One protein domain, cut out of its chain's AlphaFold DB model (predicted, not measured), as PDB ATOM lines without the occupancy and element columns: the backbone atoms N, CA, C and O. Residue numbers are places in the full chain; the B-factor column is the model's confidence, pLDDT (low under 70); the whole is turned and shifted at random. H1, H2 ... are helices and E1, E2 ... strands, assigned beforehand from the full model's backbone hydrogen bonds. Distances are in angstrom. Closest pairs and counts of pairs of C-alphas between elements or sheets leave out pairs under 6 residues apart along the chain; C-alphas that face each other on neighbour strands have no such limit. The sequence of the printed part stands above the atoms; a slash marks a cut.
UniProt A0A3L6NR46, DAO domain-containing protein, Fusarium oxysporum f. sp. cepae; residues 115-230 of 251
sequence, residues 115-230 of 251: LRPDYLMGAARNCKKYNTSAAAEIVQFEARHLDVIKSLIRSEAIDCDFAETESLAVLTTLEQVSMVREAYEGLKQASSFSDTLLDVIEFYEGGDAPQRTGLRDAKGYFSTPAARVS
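Overview. This is residues 115 to 230 of the 251 residues of the protein "DAO domain-containing protein" of Fusarium oxysporum f. sp. cepae (UniProt A0A3L6NR46). A narrow antiparallel sheet of three strands, E1, E3 and E2, has helix H3 packed over one face and small H5 over the opposite face. The long helix H2 grazes the sheet with its residues 143 to 150, and H1 folds with H2 into a helical hairpin that packs on H3. The printed part has 116 residues, with five named helices and three named strands in the order H1, H2, E1, H3, H4, E2, H5, E3; the class is mixed, helices and strands. The whole is compact, with a radius of gyration of the C-alphas of 15.2 A, and spans 45 by 34 by 22 A.

Along the chain. H1, residues 121 to 129, begins at C-alpha 121 at (213.302, 355.378, 254.593). H2, residues 132 to 155, is the longest helix and measures 34.6 A. E1, residues 163 to 171, measures 25.0 A. H3, residues 174 to 189, measures 22.6 A and begins at C-alpha 174 at (202.343, 355.361, 246.358). H4 is residues 195 to 198, E2 residues 202 to 205 and H5 residues 209 to 213. E3, residues 220 to 228, measures 23.8 A, bends by 67 degrees at residue 225 and ends at C-alpha 228 at (212.773, 359.280, 273.626).

Arrangement. The inner strand E3 is antiparallel to E1 at 156 degrees, with N 167 and O 224 2.8 A apart, within hydrogen-bond range. E3 is antiparallel to E2 at 154 degrees, with N 221 and O 204 2.8 A apart, also within range. E1, H3 with H4, and E2 form a split strand-helix-strand unit, two strands running the same way with E3 between them, and its crossover is right-handed. H3 is on the sheet at a height of 10.0 A, over E3 and E2, slantwise to the strands at 38 degrees to E2 on the local plane. H5 is on the opposite face, over E3, at a height of 8.4 A. H2 only grazes the sheet; its closest C-alphas with E3 are those of Leu 146 and Ala 226, 7.0 A apart. H1 and H2 touch as a hairpin, closest at the C-alphas of Asn 126 and Ala 135, 5.1 A, opposite ways at a tilt of 37 degrees, only just steep. H1 touches H3 about perpendicular at 79 degrees, closest at the C-alphas of Ala 124 and Ala 183, 4.8 A. H4 only just touches H3, with 3 pairs of C-alphas within 8 A, the closest being Lys 188 and Leu 198 at 7.1 A. H1 and H5 are apart. In H1, H3 and H5 every O i to N i+4 pair is within hydrogen-bond range, in H2 17 of 20 are, and H4 is too short for such a pair.

Size, cuts and confidence. The two C-alphas farthest apart, those of Glu 156 and Gly 207, are 46.6 A apart. The printed part has no cut and no long link. The mean pLDDT of the printed part is 95.5, and no printed residue is under 70.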
ATOM      1  N   LEU A 115     215.407 359.178 269.846       95.88
ATOM      2  CA  LEU A 115     216.347 358.105 269.560       95.88
ATOM      3  C   LEU A 115     215.648 357.127 268.610       95.88
ATOM      4  O   LEU A 115     214.944 356.214 269.033       95.88
ATOM      5  N   ARG A 116     215.762 357.391 267.307       95.50
ATOM      6  CA  ARG A 116     214.998 356.710 266.251       95.50
ATOM      7  C   ARG A 116     215.933 356.314 265.101       95.50
ATOM      8  O   ARG A 116     216.277 357.193 264.311       95.50
ATOM      9  N   PRO A 117     216.329 355.035 264.987       94.19
ATOM     10  CA  PRO A 117     217.023 354.532 263.801       94.19
ATOM     11  C   PRO A 117     216.143 354.646 262.547       94.19
ATOM     12  O   PRO A 117     214.921 354.481 262.626       94.19
ATOM     13  N   ASP A 118     216.735 354.915 261.383       93.94
ATOM     14  CA  ASP A 118     216.001 355.052 260.120       93.94
ATOM     15  C   ASP A 118     216.033 353.742 259.315       93.94
ATOM     16  O   ASP A 118     216.773 353.586 258.342       93.94
ATOM     17  N   TYR A 119     215.198 352.786 259.737       94.69
ATOM     18  CA  TYR A 119     215.189 351.420 259.205       94.69
ATOM     19  C   TYR A 119     214.878 351.321 257.711       94.69
ATOM     20  O   TYR A 119     215.583 350.620 256.994       94.69
ATOM     21  N   LEU A 120     213.821 351.986 257.229       96.56
ATOM     22  CA  LEU A 120     213.333 351.765 255.862       96.56
ATOM     23  C   LEU A 120     213.455 352.980 254.951       96.56
ATOM     24  O   LEU A 120     213.791 352.830 253.777       96.56
ATOM     25  N   MET A 121     213.215 354.194 255.451       95.75
ATOM     26  CA  MET A 121     213.302 355.378 254.593       95.75
ATOM     27  C   MET A 121     214.749 355.773 254.320       95.75
ATOM     28  O   MET A 121     215.097 356.129 253.191       95.75
ATOM     29  N   GLY A 122     215.600 355.651 255.331       94.81
ATOM     30  CA  GLY A 122     217.049 355.753 255.225       94.81
ATOM     31  C   GLY A 122     217.602 354.684 254.308       94.81
ATOM     32  O   GLY A 122     218.315 355.019 253.359       94.81
ATOM     33  N   ALA A 123     217.192 353.430 254.509       95.88
ATOM     34  CA  ALA A 123     217.550 352.332 253.618       95.88
ATOM     35  C   ALA A 123     217.158 352.620 252.165       95.88
ATOM     36  O   ALA A 123     218.011 352.531 251.292       95.88
ATOM     37  N   ALA A 124     215.931 353.071 251.891       96.12
ATOM     38  CA  ALA A 124     215.492 353.390 250.531       96.12
ATOM     39  C   ALA A 124     216.374 354.449 249.849       96.12
ATOM     40  O   ALA A 124     216.752 354.295 248.683       96.12
ATOM     41  N   ARG A 125     216.757 355.510 250.573       96.44
ATOM     42  CA  ARG A 125     217.687 356.531 250.055       96.44
ATOM     43  C   ARG A 125     219.089 355.956 249.836       96.44
ATOM     44  O   ARG A 125     219.710 356.222 248.807       96.44
ATOM     45  N   ASN A 126     219.586 355.168 250.786       96.25
ATOM     46  CA  ASN A 126     220.942 354.621 250.770       96.25
ATOM     47  C   ASN A 126     221.118 353.497 249.739       96.25
ATOM     48  O   ASN A 126     222.167 353.435 249.105       96.25
ATOM     49  N   CYS A 127     220.092 352.677 249.495       94.88
ATOM     50  CA  CYS A 127     220.078 351.679 248.425       94.88
ATOM     51  C   CYS A 127     220.250 352.349 247.059       94.88
ATOM     52  O   CYS A 127     221.083 351.915 246.269       94.88
ATOM     53  N   LYS A 128     219.515 353.446 246.810       93.62
ATOM     54  CA  LYS A 128     219.621 354.228 245.566       93.62
ATOM     55  C   LYS A 128     220.978 354.914 245.415       93.62
ATOM     56  O   LYS A 128     221.494 355.008 244.306       93.62
ATOM     57  N   LYS A 129     221.535 355.434 246.512       96.69
ATOM     58  CA  LYS A 129     222.789 356.200 246.487       96.69
ATOM     59  C   LYS A 129     224.039 355.317 246.432       96.69
ATOM     60  O   LYS A 129     225.028 355.724 245.828       96.69
ATOM     61  N   TYR A 130     224.011 354.155 247.081       95.00
ATOM     62  CA  TYR A 130     225.179 353.293 247.259       95.00
ATOM     63  C   TYR A 130     224.911 351.870 246.758       95.00
ATOM     64  O   TYR A 130     225.400 351.505 245.694       95.00
ATOM     65  N   ASN A 131     224.189 351.064 247.539       94.69
ATOM     66  CA  ASN A 131     223.647 349.737 247.219       94.69
ATOM     67  C   ASN A 131     222.989 349.147 248.483       94.69
ATOM     68  O   ASN A 131     223.111 349.704 249.578       94.69
ATOM     69  N   THR A 132     222.324 348.001 248.340       94.88
ATOM     70  CA  THR A 132     221.635 347.307 249.438       94.88
ATOM     71  C   THR A 132     222.563 346.879 250.574       94.88
ATOM     72  O   THR A 132     222.185 347.014 251.731       94.88
ATOM     73  N   SER A 133     223.785 346.414 250.285       94.44
ATOM     74  CA  SER A 133     224.725 345.984 251.336       94.44
ATOM     75  C   SER A 133     225.148 347.157 252.219       94.44
ATOM     76  O   SER A 133     225.080 347.074 253.441       94.44
ATOM     77  N   ALA A 134     225.514 348.285 251.606       94.62
ATOM     78  CA  ALA A 134     225.870 349.498 252.334       94.62
ATOM     79  C   ALA A 134     224.676 350.053 253.132       94.62
ATOM     80  O   ALA A 134     224.836 350.493 254.267       94.62
ATOM     81  N   ALA A 135     223.465 350.004 252.565       95.38
ATOM     82  CA  ALA A 135     222.253 350.392 253.283       95.38
ATOM     83  C   ALA A 135     221.990 349.486 254.500       95.38
ATOM     84  O   ALA A 135     221.699 349.999 255.579       95.38
ATOM     85  N   ALA A 136     222.157 348.170 254.348       95.50
ATOM     86  CA  ALA A 136     222.024 347.192 255.425       95.50
ATOM     87  C   ALA A 136     223.030 347.436 256.562       95.50
ATOM     88  O   ALA A 136     222.664 347.363 257.735       95.50
ATOM     89  N   GLU A 137     224.285 347.760 256.241       95.38
ATOM     90  CA  GLU A 137     225.305 348.109 257.238       95.38
ATOM     91  C   GLU A 137     224.949 349.388 258.009       95.38
ATOM     92  O   GLU A 137     225.083 349.428 259.235       95.38
ATOM     93  N   ILE A 138     224.448 350.415 257.312       95.81
ATOM     94  CA  ILE A 138     224.021 351.676 257.936       95.81
ATOM     95  C   ILE A 138     222.845 351.435 258.884       95.81
ATOM     96  O   ILE A 138     222.909 351.855 260.038       95.81
ATOM     97  N   VAL A 139     221.807 350.718 258.444       95.75
ATOM     98  CA  VAL A 139     220.640 350.422 259.294       95.75
ATOM     99  C   VAL A 139     221.055 349.629 260.533       95.75
ATOM    100  O   VAL A 139     220.645 349.967 261.639       95.75
ATOM    101  N   GLN A 140     221.921 348.623 260.386       95.06
ATOM    102  CA  GLN A 140     222.444 347.863 261.528       95.06
ATOM    103  C   GLN A 140     223.266 348.721 262.488       95.06
ATOM    104  O   GLN A 140     223.224 348.529 263.703       95.06
ATOM    105  N   PHE A 141     224.061 349.651 261.964       95.50
ATOM    106  CA  PHE A 141     224.799 350.595 262.790       95.50
ATOM    107  C   PHE A 141     223.855 351.519 263.564       95.50
ATOM    108  O   PHE A 141     224.017 351.667 264.773       95.50
ATOM    109  N   GLU A 142     222.839 352.077 262.908       95.38
ATOM    110  CA  GLU A 142     221.852 352.943 263.553       95.38
ATOM    111  C   GLU A 142     221.020 352.198 264.604       95.38
ATOM    112  O   GLU A 142     220.887 352.690 265.725       95.38
ATOM    113  N   ALA A 143     220.521 351.002 264.281       94.62
ATOM    114  CA  ALA A 143     219.694 350.189 265.173       94.62
ATOM    115  C   ALA A 143     220.416 349.841 266.483       94.62
ATOM    116  O   ALA A 143     219.835 349.961 267.562       94.62
ATOM    117  N   ARG A 144     221.714 349.511 266.411       94.75
ATOM    118  CA  ARG A 144     222.536 349.205 267.597       94.75
ATOM    119  C   ARG A 144     222.637 350.364 268.590       94.75
ATOM    120  O   ARG A 144     222.874 350.117 269.771       94.75
ATOM    121  N   HIS A 145     222.461 351.618 268.164       94.25
ATOM    122  CA  HIS A 145     222.551 352.752 269.088       94.25
ATOM    123  C   HIS A 145     221.433 352.779 270.128       94.25
ATOM    124  O   HIS A 145     221.670 353.291 271.222       94.25
ATOM    125  N   LEU A 146     220.255 352.217 269.830       95.50
ATOM    126  CA  LEU A 146     219.192 352.084 270.828       95.50
ATOM    127  C   LEU A 146     219.697 351.306 272.045       95.50
ATOM    128  O   LEU A 146     219.648 351.812 273.168       95.50
ATOM    129  N   ASP A 147     220.272 350.129 271.807       95.06
ATOM    130  CA  ASP A 147     220.790 349.267 272.869       95.06
ATOM    131  C   ASP A 147     222.026 349.849 273.552       95.06
ATOM    132  O   ASP A 147     222.160 349.739 274.773       95.06
ATOM    133  N   VAL A 148     222.917 350.504 272.799       95.94
ATOM    134  CA  VAL A 148     224.111 351.157 273.363       95.94
ATOM    135  C   VAL A 148     223.716 352.272 274.329       95.94
ATOM    136  O   VAL A 148     224.210 352.300 275.456       95.94
ATOM    137  N   ILE A 149     222.800 353.162 273.933       96.94
ATOM    138  CA  ILE A 149     222.345 354.263 274.792       96.94
ATOM    139  C   ILE A 149     221.546 353.732 275.983       96.94
ATOM    140  O   ILE A 149     221.793 354.145 277.115       96.94
ATOM    141  N   LYS A 150     220.656 352.758 275.767       97.12
ATOM    142  CA  LYS A 150     219.916 352.086 276.846       97.12
ATOM    143  C   LYS A 150     220.855 351.446 277.869       97.12
ATOM    144  O   LYS A 150     220.635 351.564 279.076       97.12
ATOM    145  N   SER A 151     221.913 350.786 277.402       97.38
ATOM    146  CA  SER A 151     222.919 350.160 278.263       97.38
ATOM    147  C   SER A 151     223.733 351.198 279.025       97.38
ATOM    148  O   SER A 151     223.927 351.028 280.224       97.38
ATOM    149  N   LEU A 152     224.138 352.291 278.366       97.44
ATOM    150  CA  LEU A 152     224.849 353.407 278.994       97.44
ATOM    151  C   LEU A 152     224.026 354.044 280.121       97.44
ATOM    152  O   LEU A 152     224.526 354.222 281.230       97.44
ATOM    153  N   ILE A 153     222.755 354.346 279.847       97.62
ATOM    154  CA  ILE A 153     221.817 354.928 280.817       97.62
ATOM    155  C   ILE A 153     221.701 354.033 282.051       97.62
ATOM    156  O   ILE A 153     221.780 354.519 283.179       97.62
ATOM    157  N   ARG A 154     221.569 352.718 281.844       97.44
ATOM    158  CA  ARG A 154     221.499 351.736 282.933       97.44
ATOM    159  C   ARG A 154     222.811 351.637 283.706       97.44
ATOM    160  O   ARG A 154     222.782 351.635 284.932       97.44
ATOM    161  N   SER A 155     223.948 351.546 283.015       96.81
ATOM    162  CA  SER A 155     225.252 351.327 283.651       96.81
ATOM    163  C   SER A 155     225.726 352.526 284.465       96.81
ATOM    164  O   SER A 155     226.377 352.351 285.490       96.81
ATOM    165  N   GLU A 156     225.409 353.737 284.010       96.00
ATOM    166  CA  GLU A 156     225.775 354.982 284.689       96.00
ATOM    167  C   GLU A 156     224.635 355.547 285.555       96.00
ATOM    168  O   GLU A 156     224.798 356.613 286.140       96.00
ATOM    169  N   ALA A 157     223.512 354.824 285.665       95.81
ATOM    170  CA  ALA A 157     222.332 355.199 286.448       95.81
ATOM    171  C   ALA A 157     221.838 356.631 286.153       95.81
ATOM    172  O   ALA A 157     221.597 357.424 287.063       95.81
ATOM    173  N   ILE A 158     221.708 356.965 284.866       95.31
ATOM    174  CA  ILE A 158     221.381 358.320 284.410       95.31
ATOM    175  C   ILE A 158     219.864 358.523 284.353       95.31
ATOM    176  O   ILE A 158     219.176 357.888 283.553       95.31
ATOM    177  N   ASP A 159     219.347 359.479 285.125       94.12
ATOM    178  CA  ASP A 159     217.967 359.949 284.988       94.12
ATOM    179  C   ASP A 159     217.861 360.991 283.860       94.12
ATOM    180  O   ASP A 159     218.291 362.139 283.984       94.12
ATOM    181  N   CYS A 160     217.332 360.570 282.711       94.56
ATOM    182  CA  CYS A 160     217.254 361.395 281.503       94.56
ATOM    183  C   CYS A 160     215.917 361.282 280.767       94.56
ATOM    184  O   CYS A 160     215.867 361.453 279.549       94.56
ATOM    185  N   ASP A 161     214.832 360.990 281.491       94.88
ATOM    186  CA  ASP A 161     213.485 360.820 280.923       94.88
ATOM    187  C   ASP A 161     213.437 359.778 279.788       94.88
ATOM    188  O   ASP A 161     212.664 359.902 278.832       94.88
ATOM    189  N   PHE A 162     214.304 358.765 279.866       97.38
ATOM    190  CA  PHE A 162     214.377 357.713 278.864       97.38
ATOM    191  C   PHE A 162     213.103 356.871 278.880       97.38
ATOM    192  O   PHE A 162     212.729 356.307 279.909       97.38
ATOM    193  N   ALA A 163     212.463 356.747 277.723       97.56
ATOM    194  CA  ALA A 163     211.317 355.873 277.540       97.56
ATOM    195  C   ALA A 163     211.400 355.182 276.182       97.56
ATOM    196  O   ALA A 163     211.485 355.844 275.143       97.56
ATOM    197  N   GLU A 164     211.352 353.853 276.201       97.19
ATOM    198  CA  GLU A 164     211.197 353.050 274.992       97.19
ATOM    199  C   GLU A 164     209.797 353.259 274.415       97.19
ATOM    200  O   GLU A 164     208.815 353.409 275.143       97.19
ATOM    201  N   THR A 165     209.726 353.315 273.095       96.56
ATOM    202  CA  THR A 165     208.496 353.534 272.341       96.56
ATOM    203  C   THR A 165     208.644 352.887 270.973       96.56
ATOM    204  O   THR A 165     209.693 352.359 270.611       96.56
ATOM    205  N   GLU A 166     207.603 352.977 270.172       95.94
ATOM    206  CA  GLU A 166     207.689 352.700 268.751       95.94
ATOM    207  C   GLU A 166     207.708 354.001 267.961       95.94
ATOM    208  O   GLU A 166     207.230 355.052 268.408       95.94
ATOM    209  N   SER A 167     208.279 353.923 266.768       96.69
ATOM    210  CA  SER A 167     208.207 354.979 265.786       96.69
ATOM    211  C   SER A 167     207.402 354.532 264.581       96.69
ATOM    212  O   SER A 167     207.848 353.688 263.807       96.69
ATOM    213  N   LEU A 168     206.250 355.174 264.400       96.56
ATOM    214  CA  LEU A 168     205.390 355.007 263.241       96.56
ATOM    215  C   LEU A 168     205.759 356.033 262.160       96.56
ATOM    216  O   LEU A 168     205.709 357.246 262.385       96.56
ATOM    217  N   ALA A 169     206.128 355.564 260.972       97.06
ATOM    218  CA  ALA A 169     206.247 356.389 259.773       97.06
ATOM    219  C   ALA A 169     205.101 356.060 258.818       97.06
ATOM    220  O   ALA A 169     205.005 354.941 258.320       97.06
ATOM    221  N   VAL A 170     204.252 357.048 258.542       97.88
ATOM    222  CA  VAL A 170     203.128 356.898 257.614       97.88
ATOM    223  C   VAL A 170     203.541 357.358 256.221       97.88
ATOM    224  O   VAL A 170     204.081 358.450 256.045       97.88
ATOM    225  N   LEU A 171     203.274 356.508 255.236       97.88
ATOM    226  CA  LEU A 171     203.567 356.730 253.827       97.88
ATOM    227  C   LEU A 171     202.296 357.274 253.175       97.88
ATOM    228  O   LEU A 171     201.264 356.603 253.171       97.88
ATOM    229  N   THR A 172     202.346 358.492 252.651       97.19
ATOM    230  CA  THR A 172     201.169 359.205 252.120       97.19
ATOM    231  C   THR A 172     201.104 359.198 250.595       97.19
ATOM    232  O   THR A 172     200.088 359.577 250.010       97.19
ATOM    233  N   THR A 173     202.153 358.712 249.926       96.94
ATOM    234  CA  THR A 173     202.188 358.551 248.468       96.94
ATOM    235  C   THR A 173     202.512 357.114 248.072       96.94
ATOM    236  O   THR A 173     203.218 356.396 248.778       96.94
ATOM    237  N   LEU A 174     202.015 356.682 246.909       96.94
ATOM    238  CA  LEU A 174     202.343 355.361 246.358       96.94
ATOM    239  C   LEU A 174     203.835 355.232 246.017       96.94
ATOM    240  O   LEU A 174     204.395 354.144 246.101       96.94
ATOM    241  N   GLU A 175     204.493 356.345 245.687       97.00
ATOM    242  CA  GLU A 175     205.938 356.384 245.460       97.00
ATOM    243  C   GLU A 175     206.715 356.051 246.739       97.00
ATOM    244  O   GLU A 175     207.623 355.222 246.708       97.00
ATOM    245  N   GLN A 176     206.333 356.639 247.881       96.88
ATOM    246  CA  GLN A 176     206.931 356.316 249.180       96.88
ATOM    247  C   GLN A 176     206.748 354.839 249.526       96.88
ATOM    248  O   GLN A 176     207.704 354.196 249.955       96.88
ATOM    249  N   VAL A 177     205.550 354.298 249.287       97.94
ATOM    250  CA  VAL A 177     205.261 352.871 249.474       97.94
ATOM    251  C   VAL A 177     206.176 352.004 248.606       97.94
ATOM    252  O   VAL A 177     206.804 351.092 249.135       97.94
ATOM    253  N   SER A 178     206.328 352.310 247.311       97.81
ATOM    254  CA  SER A 178     207.227 351.546 246.427       97.81
ATOM    255  C   SER A 178     208.675 351.591 246.897       97.81
ATOM    256  O   SER A 178     209.309 350.548 247.025       97.81
ATOM    257  N   MET A 179     209.176 352.783 247.228       96.88
ATOM    258  CA  MET A 179     210.551 352.960 247.696       96.88
ATOM    259  C   MET A 179     210.834 352.185 248.986       96.88
ATOM    260  O   MET A 179     211.884 351.557 249.106       96.88
ATOM    261  N   VAL A 180     209.911 352.237 249.950       97.38
ATOM    262  CA  VAL A 180     210.036 351.508 251.218       97.38
ATOM    263  C   VAL A 180     209.936 350.003 250.998       97.38
ATOM    264  O   VAL A 180     210.756 349.272 251.547       97.38
ATOM    265  N   ARG A 181     208.997 349.539 250.164       97.88
ATOM    266  CA  ARG A 181     208.856 348.117 249.823       97.88
ATOM    267  C   ARG A 181     210.135 347.573 249.195       97.88
ATOM    268  O   ARG A 181     210.655 346.570 249.661       97.88
ATOM    269  N   GLU A 182     210.663 348.243 248.174       97.12
ATOM    270  CA  GLU A 182     211.903 347.834 247.501       97.12
ATOM    271  C   GLU A 182     213.082 347.762 248.478       97.12
ATOM    272  O   GLU A 182     213.853 346.804 248.449       97.12
ATOM    273  N   ALA A 183     213.204 348.746 249.375       96.44
ATOM    274  CA  ALA A 183     214.232 348.736 250.408       96.44
ATOM    275  C   ALA A 183     214.051 347.568 251.382       96.44
ATOM    276  O   ALA A 183     215.015 346.864 251.666       96.44
ATOM    277  N   TYR A 184     212.826 347.335 251.855       96.94
ATOM    278  CA  TYR A 184     212.510 346.254 252.780       96.94
ATOM    279  C   TYR A 184     212.770 344.871 252.166       96.94
ATOM    280  O   TYR A 184     213.424 344.036 252.788       96.94
ATOM    281  N   GLU A 185     212.345 344.643 250.919       96.38
ATOM    282  CA  GLU A 185     212.666 343.418 250.177       96.38
ATOM    283  C   GLU A 185     214.174 343.252 249.964       96.38
ATOM    284  O   GLU A 185     214.705 342.153 250.127       96.38
ATOM    285  N   GLY A 186     214.879 344.343 249.655       94.81
ATOM    286  CA  GLY A 186     216.334 344.338 249.535       94.81
ATOM    287  C   GLY A 186     217.025 343.941 250.841       94.81
ATOM    288  O   GLY A 186     217.921 343.099 250.819       94.81
ATOM    289  N   LEU A 187     216.594 344.500 251.976       94.81
ATOM    290  CA  LEU A 187     217.133 344.155 253.295       94.81
ATOM    291  C   LEU A 187     216.874 342.685 253.648       94.81
ATOM    292  O   LEU A 187     217.791 342.024 254.122       94.81
ATOM    293  N   LYS A 188     215.687 342.141 253.339       94.06
ATOM    294  CA  LYS A 188     215.375 340.711 253.539       94.06
ATOM    295  C   LYS A 188     216.283 339.764 252.754       94.06
ATOM    296  O   LYS A 188     216.501 338.633 253.168       94.06
ATOM    297  N   GLN A 189     216.786 340.202 251.603       92.56
ATOM    298  CA  GLN A 189     217.670 339.401 250.751       92.56
ATOM    299  C   GLN A 189     219.156 339.632 251.054       92.56
ATOM    300  O   GLN A 189     220.017 338.902 250.555       92.56
ATOM    301  N   ALA A 190     219.485 340.653 251.846       90.38
ATOM    302  CA  ALA A 190     220.857 340.975 252.187       90.38
ATOM    303  C   ALA A 190     221.374 340.005 253.253       90.38
ATOM    304  O   ALA A 190     221.041 340.121 254.423       90.38
ATOM    305  N   SER A 191     222.266 339.091 252.858       84.62
ATOM    306  CA  SER A 191     222.914 338.141 253.786       84.62
ATOM    307  C   SER A 191     223.647 338.794 254.967       84.62
ATOM    308  O   SER A 191     223.895 338.138 255.974       84.62
ATOM    309  N   SER A 192     224.019 340.070 254.845       83.75
ATOM    310  CA  SER A 192     224.658 340.842 255.908       83.75
ATOM    311  C   SER A 192     223.672 341.440 256.908       83.75
ATOM    312  O   SER A 192     224.127 341.960 257.923       83.75
ATOM    313  N   PHE A 193     222.365 341.428 256.631       88.44
ATOM    314  CA  PHE A 193     221.353 342.051 257.476       88.44
ATOM    315  C   PHE A 193     220.805 341.060 258.505       88.44
ATOM    316  O   PHE A 193     220.554 339.901 258.198       88.44
ATOM    317  N   SER A 194     220.642 341.520 259.746       88.00
ATOM    318  CA  SER A 194     220.226 340.664 260.858       88.00
ATOM    319  C   SER A 194     218.745 340.299 260.770       88.00
ATOM    320  O   SER A 194     217.903 341.198 260.770       88.00
ATOM    321  N   ASP A 195     218.425 339.004 260.825       86.75
ATOM    322  CA  ASP A 195     217.040 338.510 260.906       86.75
ATOM    323  C   ASP A 195     216.292 339.127 262.097       86.75
ATOM    324  O   ASP A 195     215.171 339.604 261.960       86.75
ATOM    325  N   THR A 196     216.964 339.272 263.243       88.88
ATOM    326  CA  THR A 196     216.374 339.903 264.435       88.88
ATOM    327  C   THR A 196     215.996 341.370 264.227       88.88
ATOM    328  O   THR A 196     215.121 341.880 264.921       88.88
ATOM    329  N   LEU A 197     216.655 342.072 263.299       91.62
ATOM    330  CA  LEU A 197     216.293 343.445 262.951       91.62
ATOM    331  C   LEU A 197     215.165 343.495 261.924       91.62
ATOM    332  O   LEU A 197     214.467 344.501 261.877       91.62
ATOM    333  N   LEU A 198     214.972 342.449 261.119       92.06
ATOM    334  CA  LEU A 198     213.787 342.319 260.270       92.06
ATOM    335  C   LEU A 198     212.545 342.035 261.117       92.06
ATOM    336  O   LEU A 198     211.510 342.649 260.881       92.06
ATOM    337  N   ASP A 199     212.673 341.181 262.135       94.44
ATOM    338  CA  ASP A 199     211.565 340.762 263.006       94.44
ATOM    339  C   ASP A 199     210.897 341.926 263.755       94.44
ATOM    340  O   ASP A 199     209.720 341.851 264.105       94.44
ATOM    341  N   VAL A 200     211.636 343.012 264.005       95.25
ATOM    342  CA  VAL A 200     211.119 344.201 264.701       95.25
ATOM    343  C   VAL A 200     210.527 345.254 263.762       95.25
ATOM    344  O   VAL A 200     210.040 346.283 264.231       95.25
ATOM    345  N   ILE A 201     210.589 345.046 262.444       96.75
ATOM    346  CA  ILE A 201     210.022 345.967 261.459       96.75
ATOM    347  C   ILE A 201     208.612 345.500 261.114       96.75
ATOM    348  O   ILE A 201     208.414 344.534 260.378       96.75
ATOM    349  N   GLU A 202     207.613 346.249 261.563       97.00
ATOM    350  CA  GLU A 202     206.263 346.104 261.036       97.00
ATOM    351  C   GLU A 202     206.149 346.969 259.782       97.00
ATOM    352  O   GLU A 202     206.153 348.191 259.879       97.00
ATOM    353  N   PHE A 203     206.046 346.363 258.600       97.69
ATOM    354  CA  PHE A 203     205.734 347.079 257.362       97.69
ATOM    355  C   PHE A 203     204.354 346.672 256.856       97.69
ATOM    356  O   PHE A 203     204.059 345.485 256.705       97.69
ATOM    357  N   TYR A 204     203.519 347.667 256.571       97.50
ATOM    358  CA  TYR A 204     202.162 347.463 256.101       97.50
ATOM    359  C   TYR A 204     201.839 348.386 254.923       97.50
ATOM    360  O   TYR A 204     202.112 349.588 254.931       97.50
ATOM    361  N   GLU A 205     201.162 347.824 253.931       95.69
ATOM    362  CA  GLU A 205     200.586 348.539 252.802       95.69
ATOM    363  C   GLU A 205     199.212 347.960 252.473       95.69
ATOM    364  O   GLU A 205     199.023 346.745 252.462       95.69
ATOM    365  N   GLY A 206     198.233 348.826 252.221       92.00
ATOM    366  CA  GLY A 206     196.871 348.371 251.969       92.00
ATOM    367  C   GLY A 206     195.835 349.485 252.005       92.00
ATOM    368  O   GLY A 206     196.093 350.600 252.464       92.00
ATOM    369  N   GLY A 207     194.645 349.174 251.489       92.00
ATOM    370  CA  GLY A 207     193.532 350.123 251.402       92.00
ATOM    371  C   GLY A 207     193.004 350.582 252.764       92.00
ATOM    372  O   GLY A 207     192.463 351.681 252.851       92.00
ATOM    373  N   ASP A 208     193.200 349.784 253.818       95.69
ATOM    374  CA  ASP A 208     192.835 350.099 255.204       95.69
ATOM    375  C   ASP A 208     193.940 350.832 256.000       95.69
ATOM    376  O   ASP A 208     193.801 351.046 257.209       95.69
ATOM    377  N   ALA A 209     195.020 351.287 255.345       96.75
ATOM    378  CA  ALA A 209     196.057 352.109 255.985       96.75
ATOM    379  C   ALA A 209     195.502 353.357 256.711       96.75
ATOM    380  O   ALA A 209     195.975 353.646 257.818       96.75
ATOM    381  N   PRO A 210     194.501 354.093 256.178       97.44
ATOM    382  CA  PRO A 210     193.931 355.240 256.887       97.44
ATOM    383  C   PRO A 210     193.279 354.885 258.223       97.44
ATOM    384  O   PRO A 210     193.419 355.631 259.189       97.44
ATOM    385  N   GLN A 211     192.605 353.737 258.307       96.69
ATOM    386  CA  GLN A 211     191.953 353.263 259.528       96.69
ATOM    387  C   GLN A 211     192.985 352.834 260.574       96.69
ATOM    388  O   GLN A 211     192.806 353.119 261.754       96.69
ATOM    389  N   ARG A 212     194.078 352.193 260.143       95.56
ATOM    390  CA  ARG A 212     195.159 351.734 261.035       95.56
ATOM    391  C   ARG A 212     195.992 352.876 261.607       95.56
ATOM    392  O   ARG A 212     196.426 352.808 262.748       95.56
ATOM    393  N   THR A 213     196.223 353.912 260.805       96.25
ATOM    394  CA  THR A 213     197.113 355.030 261.165       96.25
ATOM    395  C   THR A 213     196.373 356.254 261.703       96.25
ATOM    396  O   THR A 213     196.998 357.142 262.275       96.25
ATOM    397  N   GLY A 214     195.060 356.344 261.473       96.44
ATOM    398  CA  GLY A 214     194.270 357.550 261.726       96.44
ATOM    399  C   GLY A 214     194.503 358.681 260.714       96.44
ATOM    400  O   GLY A 214     193.945 359.765 260.881       96.44
ATOM    401  N   LEU A 215     195.304 358.463 259.660       96.94
ATOM    402  CA  LEU A 215     195.624 359.477 258.653       96.94
ATOM    403  C   LEU A 215     194.913 359.196 257.328       96.94
ATOM    404  O   LEU A 215     195.200 358.216 256.648       96.94
ATOM    405  N   ARG A 216     194.026 360.112 256.919       96.19
ATOM    406  CA  ARG A 216     193.167 359.969 255.726       96.19
ATOM    407  C   ARG A 216     193.929 359.575 254.459       96.19
ATOM    408  O   ARG A 216     193.447 358.762 253.676       96.19
ATOM    409  N   ASP A 217     195.101 360.164 254.257       96.00
ATOM    410  CA  ASP A 217     195.865 360.006 253.021       96.00
ATOM    411  C   ASP A 217     196.919 358.884 253.106       96.00
ATOM    412  O   ASP A 217     197.712 358.718 252.178       96.00
ATOM    413  N   ALA A 218     196.919 358.084 254.179       98.06
ATOM    414  CA  ALA A 218     197.832 356.958 254.333       98.06
ATOM    415  C   ALA A 218     197.660 355.925 253.205       98.06
ATOM    416  O   ALA A 218     196.548 355.528 252.849       98.06
ATOM    417  N   LYS A 219     198.788 355.488 252.650       97.94
ATOM    418  CA  LYS A 219     198.917 354.417 251.647       97.94
ATOM    419  C   LYS A 219     199.625 353.183 252.211       97.94
ATOM    420  O   LYS A 219     199.487 352.090 251.675       97.94
ATOM    421  N   GLY A 220     200.358 353.370 253.303       98.19
ATOM    422  CA  GLY A 220     201.038 352.341 254.073       98.19
ATOM    423  C   GLY A 220     201.720 352.971 255.281       98.19
ATOM    424  O   GLY A 220     201.659 354.190 255.476       98.19
ATOM    425  N   TYR A 221     202.374 352.159 256.093       98.06
ATOM    426  CA  TYR A 221     203.219 352.619 257.185       98.06
ATOM    427  C   TYR A 221     204.312 351.600 257.474       98.06
ATOM    428  O   TYR A 221     204.236 350.448 257.047       98.06
ATOM    429  N   PHE A 222     205.305 352.022 258.244       97.94
ATOM    430  CA  PHE A 222     206.114 351.085 259.002       97.94
ATOM    431  C   PHE A 222     206.259 351.531 260.457       97.94
ATOM    432  O   PHE A 222     206.339 352.733 260.728       97.94
ATOM    433  N   SER A 223     206.272 350.565 261.372       97.56
ATOM    434  CA  SER A 223     206.556 350.750 262.794       97.56
ATOM    435  C   SER A 223     207.868 350.054 263.142       97.56
ATOM    436  O   SER A 223     208.133 348.952 262.664       97.56
ATOM    437  N   THR A 224     208.708 350.719 263.933       97.50
ATOM    438  CA  THR A 224     210.025 350.211 264.358       97.50
ATOM    439  C   THR A 224     210.331 350.621 265.800       97.50
ATOM    440  O   THR A 224     209.832 351.663 266.241       97.50
ATOM    441  N   PRO A 225     211.182 349.877 266.532       97.75
ATOM    442  CA  PRO A 225     211.612 350.268 267.869       97.75
ATOM    443  C   PRO A 225     212.293 351.635 267.874       97.75
ATOM    444  O   PRO A 225     213.097 351.964 266.996       97.75
ATOM    445  N   ALA A 226     211.993 352.424 268.898       97.75
ATOM    446  CA  ALA A 226     212.588 353.725 269.139       97.75
ATOM    447  C   ALA A 226     212.625 354.022 270.644       97.75
ATOM    448  O   ALA A 226     212.159 353.259 271.489       97.75
ATOM    449  N   ALA A 227     213.177 355.169 270.998       97.94
ATOM    450  CA  ALA A 227     213.054 355.723 272.330       97.94
ATOM    451  C   ALA A 227     212.993 357.248 272.259       97.94
ATOM    452  O   ALA A 227     213.327 357.874 271.247       97.94
ATOM    453  N   ARG A 228     212.586 357.854 273.366       96.81
ATOM    454  CA  ARG A 228     212.773 359.280 273.626       96.81
ATOM    455  C   ARG A 228     213.669 359.459 274.836       96.81
ATOM    456  O   ARG A 228     213.680 358.613 275.727       96.81
ATOM    457  N   VAL A 229     214.414 360.555 274.849       95.94
ATOM    458  CA  VAL A 229     215.320 360.920 275.939       95.94
ATOM    459  C   VAL A 229     215.438 362.438 276.003       95.94
ATOM    460  O   VAL A 229     215.365 363.106 274.972       95.94
ATOM    461  N   SER A 230     215.665 362.991 277.191       95.56
ATOM    462  CA  SER A 230     216.181 364.352 277.320       95.56
ATOM    463  C   SER A 230     217.673 364.339 276.968       95.56
ATOM    464  O   SER A 230     218.488 363.844 277.757       95.56
TER     465      SER A 230